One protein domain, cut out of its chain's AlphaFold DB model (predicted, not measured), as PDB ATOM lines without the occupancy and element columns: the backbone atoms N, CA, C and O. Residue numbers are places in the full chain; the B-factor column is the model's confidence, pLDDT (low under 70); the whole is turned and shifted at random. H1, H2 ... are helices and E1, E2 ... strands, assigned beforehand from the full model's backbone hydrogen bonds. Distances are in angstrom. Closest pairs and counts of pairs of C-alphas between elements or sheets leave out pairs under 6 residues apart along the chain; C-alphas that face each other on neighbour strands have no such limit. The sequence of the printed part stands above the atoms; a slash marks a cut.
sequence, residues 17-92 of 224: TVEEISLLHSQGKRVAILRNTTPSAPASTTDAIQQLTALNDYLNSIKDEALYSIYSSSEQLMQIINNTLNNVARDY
ATOM      1  N   THR A  17      12.782   9.605  -2.956       89.62
ATOM      2  CA  THR A  17      11.439   9.718  -2.367       89.62
ATOM      3  C   THR A  17      10.609  10.792  -3.070       89.62
ATOM      4  O   THR A  17       9.418  10.594  -3.283       89.62
ATOM      5  N   VAL A  18      11.218  11.927  -3.440       90.50
ATOM      6  CA  VAL A  18      10.537  12.989  -4.202       90.50
ATOM      7  C   VAL A  18      10.142  12.500  -5.594       90.50
ATOM      8  O   VAL A  18       9.028  12.767  -6.039       90.50
ATOM      9  N   GLU A  19      11.028  11.765  -6.263       91.00
ATOM     10  CA  GLU A  19      10.750  11.153  -7.566       91.00
ATOM     11  C   GLU A  19       9.543  10.210  -7.499       91.00
ATOM     12  O   GLU A  19       8.636  10.300  -8.323       91.00
ATOM     13  N   GLU A  20       9.480   9.362  -6.473       87.94
ATOM     14  CA  GLU A  20       8.377   8.418  -6.309       87.94
ATOM     15  C   GLU A  20       7.055   9.110  -5.954       87.94
ATOM     16  O   GLU A  20       6.010   8.761  -6.507       87.94
ATOM     17  N   ILE A  21       7.091  10.147  -5.109       86.94
ATOM     18  CA  ILE A  21       5.913  10.983  -4.834       86.94
ATOM     19  C   ILE A  21       5.416  11.637  -6.129       86.94
ATOM     20  O   ILE A  21       4.227  11.554  -6.428       86.94
ATOM     21  N   SER A  22       6.320  12.223  -6.919       86.31
ATOM     22  CA  SER A  22       5.985  12.893  -8.185       86.31
ATOM     23  C   SER A  22       5.369  11.920  -9.192       86.31
ATOM     24  O   SER A  22       4.364  12.232  -9.834       86.31
ATOM     25  N   LEU A  23       5.917  10.703  -9.286       86.31
ATOM     26  CA  LEU A  23       5.371   9.642 -10.128       86.31
ATOM     27  C   LEU A  23       3.957   9.242  -9.689       86.31
ATOM     28  O   LEU A  23       3.064   9.150 -10.530       86.31
ATOM     29  N   LEU A  24       3.731   9.023  -8.394       83.19
ATOM     30  CA  LEU A  24       2.408   8.668  -7.872       83.19
ATOM     31  C   LEU A  24       1.391   9.793  -8.112       83.19
ATOM     32  O   LEU A  24       0.273   9.511  -8.548       83.19
ATOM     33  N   HIS A  25       1.804  11.049  -7.938       79.31
ATOM     34  CA  HIS A  25       0.991  12.217  -8.271       79.31
ATOM     35  C   HIS A  25       0.613  12.264  -9.750       79.31
ATOM     36  O   HIS A  25      -0.563  12.410 -10.080       79.31
ATOM     37  N   SER A  26       1.574  12.033 -10.650       80.75
ATOM     38  CA  SER A  26       1.311  11.979 -12.096       80.75
ATOM     39  C   SER A  26       0.320  10.875 -12.497       80.75
ATOM     40  O   SER A  26      -0.339  10.973 -13.529       80.75
ATOM     41  N   GLN A  27       0.181   9.835 -11.666       82.62
ATOM     42  CA  GLN A  27      -0.778   8.740 -11.843       82.62
ATOM     43  C   GLN A  27      -2.143   9.019 -11.186       82.62
ATOM     44  O   GLN A  27      -2.988   8.125 -11.149       82.62
ATOM     45  N   GLY A  28      -2.354  10.214 -10.623       73.62
ATOM     46  CA  GLY A  28      -3.570  10.575  -9.891       73.62
ATOM     47  C   GLY A  28      -3.719   9.864  -8.542       73.62
ATOM     48  O   GLY A  28      -4.809   9.850  -7.970       73.62
ATOM     49  N   LYS A  29      -2.652   9.242  -8.022       75.06
ATOM     50  CA  LYS A  29      -2.682   8.574  -6.718       75.06
ATOM     51  C   LYS A  29      -2.433   9.592  -5.617       75.06
ATOM     52  O   LYS A  29      -1.464  10.346  -5.663       75.06
ATOM     53  N   ARG A  30      -3.275   9.554  -4.586       71.62
ATOM     54  CA  ARG A  30      -3.090  10.377  -3.388       71.62
ATOM     55  C   ARG A  30      -1.953   9.806  -2.546       71.62
ATOM     56  O   ARG A  30      -1.946   8.613  -2.237       71.62
ATOM     57  N   VAL A  31      -1.007  10.656  -2.156       82.25
ATOM     58  CA  VAL A  31       0.129  10.278  -1.307       82.25
ATOM     59  C   VAL A  31       0.033  11.009   0.027       82.25
ATOM     60  O   VAL A  31      -0.086  12.231   0.067       82.25
ATOM     61  N   ALA A  32       0.109  10.255   1.124       83.06
ATOM     62  CA  ALA A  32       0.202  10.818   2.463       83.06
ATOM     63  C   ALA A  32       1.660  11.140   2.812       83.06
ATOM     64  O   ALA A  32       2.528  10.259   2.831       83.06
ATOM     65  N   ILE A  33       1.938  12.405   3.119       88.69
ATOM     66  CA  ILE A  33       3.265  12.900   3.477       88.69
ATOM     67  C   ILE A  33       3.283  13.235   4.966       88.69
ATOM     68  O   ILE A  33       2.752  14.244   5.413       88.69
ATOM     69  N   LEU A  34       3.940  12.372   5.741       90.44
ATOM     70  CA  LEU A  34       4.038  12.516   7.193       90.44
ATOM     71  C   LEU A  34       5.400  13.069   7.614       90.44
ATOM     72  O   LEU A  34       6.440  12.493   7.262       90.44
ATOM     73  N   ARG A  35       5.387  14.149   8.395       92.62
ATOM     74  CA  ARG A  35       6.564  14.835   8.930       92.62
ATOM     75  C   ARG A  35       6.735  14.546  10.421       92.62
ATOM     76  O   ARG A  35       5.915  14.950  11.235       92.62
ATOM     77  N   ASN A  36       7.837  13.892  10.769       91.56
ATOM     78  CA  ASN A  36       8.230  13.658  12.154       91.56
ATOM     79  C   ASN A  36       8.929  14.900  12.734       91.56
ATOM     80  O   ASN A  36       9.921  15.368  12.167       91.56
ATOM     81  N   THR A  37       8.422  15.401  13.858       90.94
ATOM     82  CA  THR A  37       8.961  16.530  14.632       90.94
ATOM     83  C   THR A  37       9.299  16.157  16.080       90.94
ATOM     84  O   THR A  37       9.513  17.044  16.907       90.94
ATOM     85  N   THR A  38       9.370  14.862  16.413       88.56
ATOM     86  CA  THR A  38       9.827  14.391  17.728       88.56
ATOM     87  C   THR A  38      11.192  15.010  18.065       88.56
ATOM     88  O   THR A  38      12.062  15.064  17.187       88.56
ATOM     89  N   PRO A  39      11.413  15.469  19.317       83.81
ATOM     90  CA  PRO A  39      12.680  16.066  19.718       83.81
ATOM     91  C   PRO A  39      13.872  15.174  19.364       83.81
ATOM     92  O   PRO A  39      13.936  14.005  19.736       83.81
ATOM     93  N   SER A  40      14.827  15.747  18.639       80.69
ATOM     94  CA  SER A  40      16.069  15.100  18.221       80.69
ATOM     95  C   SER A  40      17.221  16.078  18.407       80.69
ATOM     96  O   SER A  40      17.011  17.291  18.456       80.69
ATOM     97  N   ALA A  41      18.448  15.559  18.477       82.38
ATOM     98  CA  ALA A  41      19.635  16.401  18.452       82.38
ATOM     99  C   ALA A  41      19.601  17.323  17.213       82.38
ATOM    100  O   ALA A  41      19.271  16.845  16.118       82.38
ATOM    101  N   PRO A  42      19.905  18.626  17.372       80.81
ATOM    102  CA  PRO A  42      19.921  19.563  16.260       80.81
ATOM    103  C   PRO A  42      20.977  19.162  15.225       80.81
ATOM    104  O   PRO A  42      22.011  18.580  15.559       80.81
ATOM    105  N   ALA A  43      20.712  19.482  13.957       83.44
ATOM    106  CA  ALA A  43      21.662  19.253  12.876       83.44
ATOM    107  C   ALA A  43      22.941  20.068  13.129       83.44
ATOM    108  O   ALA A  43      22.897  21.294  13.181       83.44
ATOM    109  N   SER A  44      24.069  19.381  13.310       84.38
ATOM    110  CA  SER A  44      25.349  20.004  13.672       84.38
ATOM    111  C   SER A  44      26.353  20.073  12.521       84.38
ATOM    112  O   SER A  44      27.310  20.838  12.594       84.38
ATOM    113  N   THR A  45      26.151  19.295  11.456       91.00
ATOM    114  CA  THR A  45      27.009  19.309  10.264       91.00
ATOM    115  C   THR A  45      26.382  20.144   9.153       91.00
ATOM    116  O   THR A  45      25.157  20.196   9.022       91.00
ATOM    117  N   THR A  46      27.218  20.764   8.316       90.50
ATOM    118  CA  THR A  46      26.770  21.552   7.155       90.50
ATOM    119  C   THR A  46      25.824  20.753   6.259       90.50
ATOM    120  O   THR A  46      24.754  21.246   5.908       90.50
ATOM    121  N   ASP A  47      26.160  19.494   5.970       88.38
ATOM    122  CA  ASP A  47      25.333  18.606   5.148       88.38
ATOM    123  C   ASP A  47      23.969  18.324   5.792       88.38
ATOM    124  O   ASP A  47      22.946  18.320   5.107       88.38
ATOM    125  N   ALA A  48      23.927  18.113   7.113       86.44
ATOM    126  CA  ALA A  48      22.675  17.874   7.828       86.44
ATOM    127  C   ALA A  48      21.782  19.123   7.844       86.44
ATOM    128  O   ALA A  48      20.565  19.002   7.708       86.44
ATOM    129  N   ILE A  49      22.377  20.313   7.965       89.50
ATOM    130  CA  ILE A  49      21.657  21.588   7.884       89.50
ATOM    131  C   ILE A  49      21.081  21.773   6.475       89.50
ATOM    132  O   ILE A  49      19.888  22.023   6.339       89.50
ATOM    133  N   GLN A  50      21.886  21.565   5.427       91.31
ATOM    134  CA  GLN A  50      21.430  21.674   4.036       91.31
ATOM    135  C   GLN A  50      20.310  20.675   3.705       91.31
ATOM    136  O   GLN A  50      19.328  21.042   3.066       91.31
ATOM    137  N   GLN A  51      20.419  19.428   4.174       90.88
ATOM    138  CA  GLN A  51      19.385  18.402   3.995       90.88
ATOM    139  C   GLN A  51      18.075  18.747   4.705       90.88
ATOM    140  O   GLN A  51      17.000  18.447   4.179       90.88
ATOM    141  N   LEU A  52      18.149  19.367   5.883       89.81
ATOM    142  CA  LEU A  52      16.973  19.823   6.613       89.81
ATOM    143  C   LEU A  52      16.315  21.026   5.923       89.81
ATOM    144  O   LEU A  52      15.093  21.048   5.803       89.81
ATOM    145  N   THR A  53      17.106  21.985   5.432       90.81
ATOM    146  CA  THR A  53      16.602  23.127   4.652       90.81
ATOM    147  C   THR A  53      15.910  22.656   3.377       90.81
ATOM    148  O   THR A  53      14.735  22.952   3.191       90.81
ATOM    149  N   ALA A  54      16.576  21.825   2.567       91.69
ATOM    150  CA  ALA A  54      16.002  21.285   1.333       91.69
ATOM    151  C   ALA A  54      14.710  20.493   1.586       91.69
ATOM    152  O   ALA A  54      13.774  20.540   0.789       91.69
ATOM    153  N   LEU A  55      14.641  19.771   2.710       92.31
ATOM    154  CA  LEU A  55      13.423  19.086   3.117       92.31
ATOM    155  C   LEU A  55      12.291  20.061   3.442       92.31
ATOM    156  O   LEU A  55      11.170  19.840   2.997       92.31
ATOM    157  N   ASN A  56      12.563  21.109   4.217       90.31
ATOM    158  CA  ASN A  56      11.546  22.099   4.565       90.31
ATOM    159  C   ASN A  56      11.032  22.829   3.318       90.31
ATOM    160  O   ASN A  56       9.822  22.990   3.180       90.31
ATOM    161  N   ASP A  57      11.922  23.194   2.394       91.69
ATOM    162  CA  ASP A  57      11.554  23.844   1.132       91.69
ATOM    163  C   ASP A  57      10.642  22.941   0.289       91.69
ATOM    164  O   ASP A  57       9.582  23.375  -0.159       91.69
ATOM    165  N   TYR A  58      10.999  21.660   0.153       92.06
ATOM    166  CA  TYR A  58      10.177  20.679  -0.557       92.06
ATOM    167  C   TYR A  58       8.811  20.451   0.107       92.06
ATOM    168  O   TYR A  58       7.783  20.414  -0.565       92.06
ATOM    169  N   LEU A  59       8.776  20.290   1.433       88.81
ATOM    170  CA  LEU A  59       7.511  20.091   2.144       88.81
ATOM    171  C   LEU A  59       6.603  21.317   2.014       88.81
ATOM    172  O   LEU A  59       5.400  21.157   1.830       88.81
ATOM    173  N   ASN A  60       7.172  22.523   2.041       85.75
ATOM    174  CA  ASN A  60       6.422  23.758   1.826       85.75
ATOM    175  C   ASN A  60       5.861  23.875   0.406       85.75
ATOM    176  O   ASN A  60       4.792  24.456   0.255       85.75
ATOM    177  N   SER A  61       6.546  23.341  -0.610       87.25
ATOM    178  CA  SER A  61       6.057  23.398  -1.992       87.25
ATOM    179  C   SER A  61       4.959  22.379  -2.298       87.25
ATOM    180  O   SER A  61       4.199  22.600  -3.228       87.25
ATOM    181  N   ILE A  62       4.889  21.260  -1.567       83.06
ATOM    182  CA  ILE A  62       3.956  20.155  -1.867       83.06
ATOM    183  C   ILE A  62       2.798  20.025  -0.869       83.06
ATOM    184  O   ILE A  62       1.878  19.239  -1.086       83.06
ATOM    185  N   LYS A  63       2.828  20.762   0.247       78.44
ATOM    186  CA  LYS A  63       1.816  20.644   1.312       78.44
ATOM    187  C   LYS A  63       0.379  20.896   0.830       78.44
ATOM    188  O   LYS A  63      -0.524  20.288   1.387       78.44
ATOM    189  N   ASP A  64       0.195  21.739  -0.187       73.12
ATOM    190  CA  ASP A  64      -1.123  22.110  -0.726       73.12
ATOM    191  C   ASP A  64      -1.611  21.101  -1.785       73.12
ATOM    192  O   ASP A  64      -2.781  21.073  -2.154       73.12
ATOM    193  N   GLU A  65      -0.713  20.236  -2.259       70.69
ATOM    194  CA  GLU A  65      -0.971  19.247  -3.304       70.69
ATOM    195  C   GLU A  65      -1.129  17.822  -2.742       70.69
ATOM    196  O   GLU A  65      -1.707  16.957  -3.396       70.69
ATOM    197  N   ALA A  66      -0.638  17.556  -1.528       73.94
ATOM    198  CA  ALA A  66      -0.613  16.225  -0.924       73.94
ATOM    199  C   ALA A  66      -1.320  16.181   0.438       73.94
ATOM    200  O   ALA A  66      -1.462  17.189   1.127       73.94
ATOM    201  N   LEU A  67      -1.689  14.977   0.894       76.94
ATOM    202  CA  LEU A  67      -2.180  14.786   2.261       76.94
ATOM    203  C   LEU A  67      -1.004  14.927   3.240       76.94
ATOM    204  O   LEU A  67      -0.347  13.946   3.594       76.94
ATOM    205  N   TYR A  68      -0.709  16.159   3.639       83.06
ATOM    206  CA  TYR A  68       0.397  16.489   4.529       83.06
ATOM    207  C   TYR A  68      -0.040  16.489   5.997       83.06
ATOM    208  O   TYR A  68      -1.103  17.000   6.345       83.06
ATOM    209  N   SER A  69       0.769  15.919   6.890       84.00
ATOM    210  CA  SER A  69       0.534  15.984   8.338       84.00
ATOM    211  C   SER A  69       1.842  15.927   9.118       84.00
ATOM    212  O   SER A  69       2.811  15.291   8.695       84.00
ATOM    213  N   ILE A  70       1.864  16.566  10.286       87.50
ATOM    214  CA  ILE A  70       3.007  16.571  11.204       87.50
ATOM    215  C   ILE A  70       2.683  15.754  12.458       87.50
ATOM    216  O   ILE A  70       1.533  15.718  12.890       87.50
ATOM    217  N   TYR A  71       3.683  15.113  13.059       88.38
ATOM    218  CA  TYR A  71       3.519  14.403  14.326       88.38
ATOM    219  C   TYR A  71       4.789  14.485  15.176       88.38
ATOM    220  O   TYR A  71       5.902  14.426  14.650       88.38
ATOM    221  N   SER A  72       4.622  14.572  16.494       88.31
ATOM    222  CA  SER A  72       5.719  14.596  17.469       88.31
ATOM    223  C   SER A  72       5.694  13.421  18.453       88.31
ATOM    224  O   SER A  72       6.675  13.227  19.175       88.31
ATOM    225  N   SER A  73       4.630  12.605  18.449       81.19
ATOM    226  CA  SER A  73       4.493  11.408  19.290       81.19
ATOM    227  C   SER A  73       3.959  10.192  18.523       81.19
ATOM    228  O   SER A  73       3.372  10.313  17.444       81.19
ATOM    229  N   SER A  74       4.155   9.002  19.096       81.38
ATOM    230  CA  SER A  74       3.648   7.740  18.539       81.38
ATOM    231  C   SER A  74       2.119   7.689  18.515       81.38
ATOM    232  O   SER A  74       1.540   7.143  17.579       81.38
ATOM    233  N   GLU A  75       1.451   8.281  19.509       73.75
ATOM    234  CA  GLU A  75      -0.012   8.364  19.570       73.75
ATOM    235  C   GLU A  75      -0.562   9.215  18.422       73.75
ATOM    236  O   GLU A  75      -1.495   8.790  17.739       73.75
ATOM    237  N   GLN A  76       0.059  10.371  18.153       72.81
ATOM    238  CA  GLN A  76      -0.307  11.228  17.021       72.81
ATOM    239  C   GLN A  76      -0.098  10.509  15.685       72.81
ATOM    240  O   GLN A  76      -0.971  10.552  14.820       72.81
ATOM    241  N   LEU A  77       1.022   9.793  15.525       83.81
ATOM    242  CA  LEU A  77       1.281   8.997  14.323       83.81
ATOM    243  C   LEU A  77       0.197   7.933  14.108       83.81
ATOM    244  O   LEU A  77      -0.343   7.822  13.007       83.81
ATOM    245  N   MET A  78      -0.140   7.170  15.150       77.44
ATOM    246  CA  MET A  78      -1.188   6.149  15.084       77.44
ATOM    247  C   MET A  78      -2.546   6.749  14.722       77.44
ATOM    248  O   MET A  78      -3.283   6.163  13.929       77.44
ATOM    249  N   GLN A  79      -2.865   7.926  15.261       70.25
ATOM    250  CA  GLN A  79      -4.085   8.643  14.912       70.25
ATOM    251  C   GLN A  79      -4.096   9.019  13.425       70.25
ATOM    252  O   GLN A  79      -5.043   8.675  12.721       70.25
ATOM    253  N   ILE A  80      -3.022   9.634  12.920       78.62
ATOM    254  CA  ILE A  80      -2.917  10.037  11.512       78.62
ATOM    255  C   ILE A  80      -2.994   8.827  10.569       78.62
ATOM    256  O   ILE A  80      -3.685   8.891   9.552       78.62
ATOM    257  N   ILE A  81      -2.333   7.712  10.902       82.44
ATOM    258  CA  ILE A  81      -2.384   6.479  10.099       82.44
ATOM    259  C   ILE A  81      -3.811   5.939  10.037       82.44
ATOM    260  O   ILE A  81      -4.319   5.695   8.942       82.44
ATOM    261  N   ASN A  82      -4.474   5.788  11.186       70.94
ATOM    262  CA  ASN A  82      -5.844   5.276  11.232       70.94
ATOM    263  C   ASN A  82      -6.804   6.177  10.440       70.94
ATOM    264  O   ASN A  82      -7.644   5.673   9.699       70.94
ATOM    265  N   ASN A  83      -6.637   7.499  10.527       68.62
ATOM    266  CA  ASN A  83      -7.427   8.458   9.754       68.62
ATOM    267  C   ASN A  83      -7.182   8.313   8.247       68.62
ATOM    268  O   ASN A  83      -8.123   8.240   7.461       68.62
ATOM    269  N   THR A  84      -5.912   8.220   7.848       74.00
ATOM    270  CA  THR A  84      -5.518   8.075   6.441       74.00
ATOM    271  C   THR A  84      -6.091   6.790   5.845       74.00
ATOM    272  O   THR A  84      -6.657   6.816   4.756       74.00
ATOM    273  N   LEU A  85      -6.003   5.670   6.569       73.50
ATOM    274  CA  LEU A  85      -6.539   4.382   6.124       73.50
ATOM    275  C   LEU A  85      -8.066   4.389   6.026       73.50
ATOM    276  O   LEU A  85      -8.606   3.873   5.050       73.50
ATOM    277  N   ASN A  86      -8.760   5.006   6.985       62.38
ATOM    278  CA  ASN A  86     -10.217   5.142   6.933       62.38
ATOM    279  C   ASN A  86     -10.676   5.982   5.731       62.38
ATOM    280  O   ASN A  86     -11.689   5.648   5.117       62.38
ATOM    281  N   ASN A  87      -9.920   7.020   5.361       61.84
ATOM    282  CA  ASN A  87     -10.201   7.821   4.168       61.84
ATOM    283  C   ASN A  87      -9.996   7.000   2.881       61.84
ATOM    284  O   ASN A  87     -10.889   6.947   2.040       61.84
ATOM    285  N   VAL A  88      -8.870   6.284   2.763       64.06
ATOM    286  CA  VAL A  88      -8.559   5.456   1.579       64.06
ATOM    287  C   VAL A  88      -9.531   4.281   1.418       64.06
ATOM    288  O   VAL A  88      -9.889   3.926   0.299       64.06
ATOM    289  N   ALA A  89      -9.986   3.678   2.520       56.94
ATOM    290  CA  ALA A  89     -10.940   2.570   2.482       56.94
ATOM    291  C   ALA A  89     -12.328   2.992   1.966       56.94
ATOM    292  O   ALA A  89     -13.037   2.161   1.404       56.94
ATOM    293  N   ARG A  90     -12.711   4.266   2.128       50.66
ATOM    294  CA  ARG A  90     -13.996   4.804   1.650       50.66
ATOM    295  C   ARG A  90     -13.956   5.287   0.200       50.66
ATOM    296  O   ARG A  90     -14.968   5.200  -0.479       50.66
ATOM    297  N   ASP A  91     -12.788   5.680  -0.315       50.97
ATOM    298  CA  ASP A  91     -12.591   5.915  -1.758       50.97
ATOM    299  C   ASP A  91     -12.712   4.617  -2.598       50.97
ATOM    300  O   ASP A  91     -12.791   4.676  -3.823       50.97
ATOM    301  N   TYR A  92     -12.725   3.443  -1.950       46.06
ATOM    302  CA  TYR A  92     -12.896   2.118  -2.565       46.06
ATOM    303  C   TYR A  92     -14.353   1.603  -2.540       46.06
ATOM    304  O   TYR A  92     -14.582   0.397  -2.676       46.06
TER     305      TYR A  92
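AT A GLANCE: This is residues 17 to 92 of the 224 residues of an uncharacterized protein of Actinomyces sp. oral taxon 448 str. F0400 (UniProt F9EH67). Two short parallel strands, E1 and E2, lie side by side in the middle of a flat, loose model; H3 folds back beside them, with H1 and H2 on the other side, and residues 44 to 50 stick out. The 76 printed residues run H1, E1, H2, E2, H3, mostly helix, with a radius of gyration of the C-alphas of 14.4 A and spans of 45 by 31 by 17 A.

IN THESE COORDINATES: H1, residues 17 to 26, begins at C-alpha 17 (11.439, 9.718, -2.367). E1 is residues 32 to 36, H2 46 to 62, E2 67 to 71. H3, residues 74 to 90, ends at C-alpha 90 (-13.996, 4.804, 1.650). H2 and H3 each measure 24.6 A.

HOW THE PARTS SIT: E1 and E2 are parallel neighbours at 20 degrees, with N 33 and O 67 2.8 A apart, within hydrogen-bond range. E1, H2, E2 form a strand-helix-strand unit, two parallel strands joined through a helix, with a right-handed crossover. The closest C-alphas of E2 and H3, Tyr 71 and Leu 77, are 5.9 A apart. H1 and H2 are near each other, with 5 pairs of C-alphas within 10 A; H3 is apart from both. In H1, H2 and H3 every O i to N i+4 pair is within hydrogen-bond range.

THE WHOLE: The C-alphas of Thr 45 and Tyr 92, the two farthest apart, are 45.3 A apart. The printed part has no cut and no long link. Confidence is under 70 at residue 83 and residues 86 to 92.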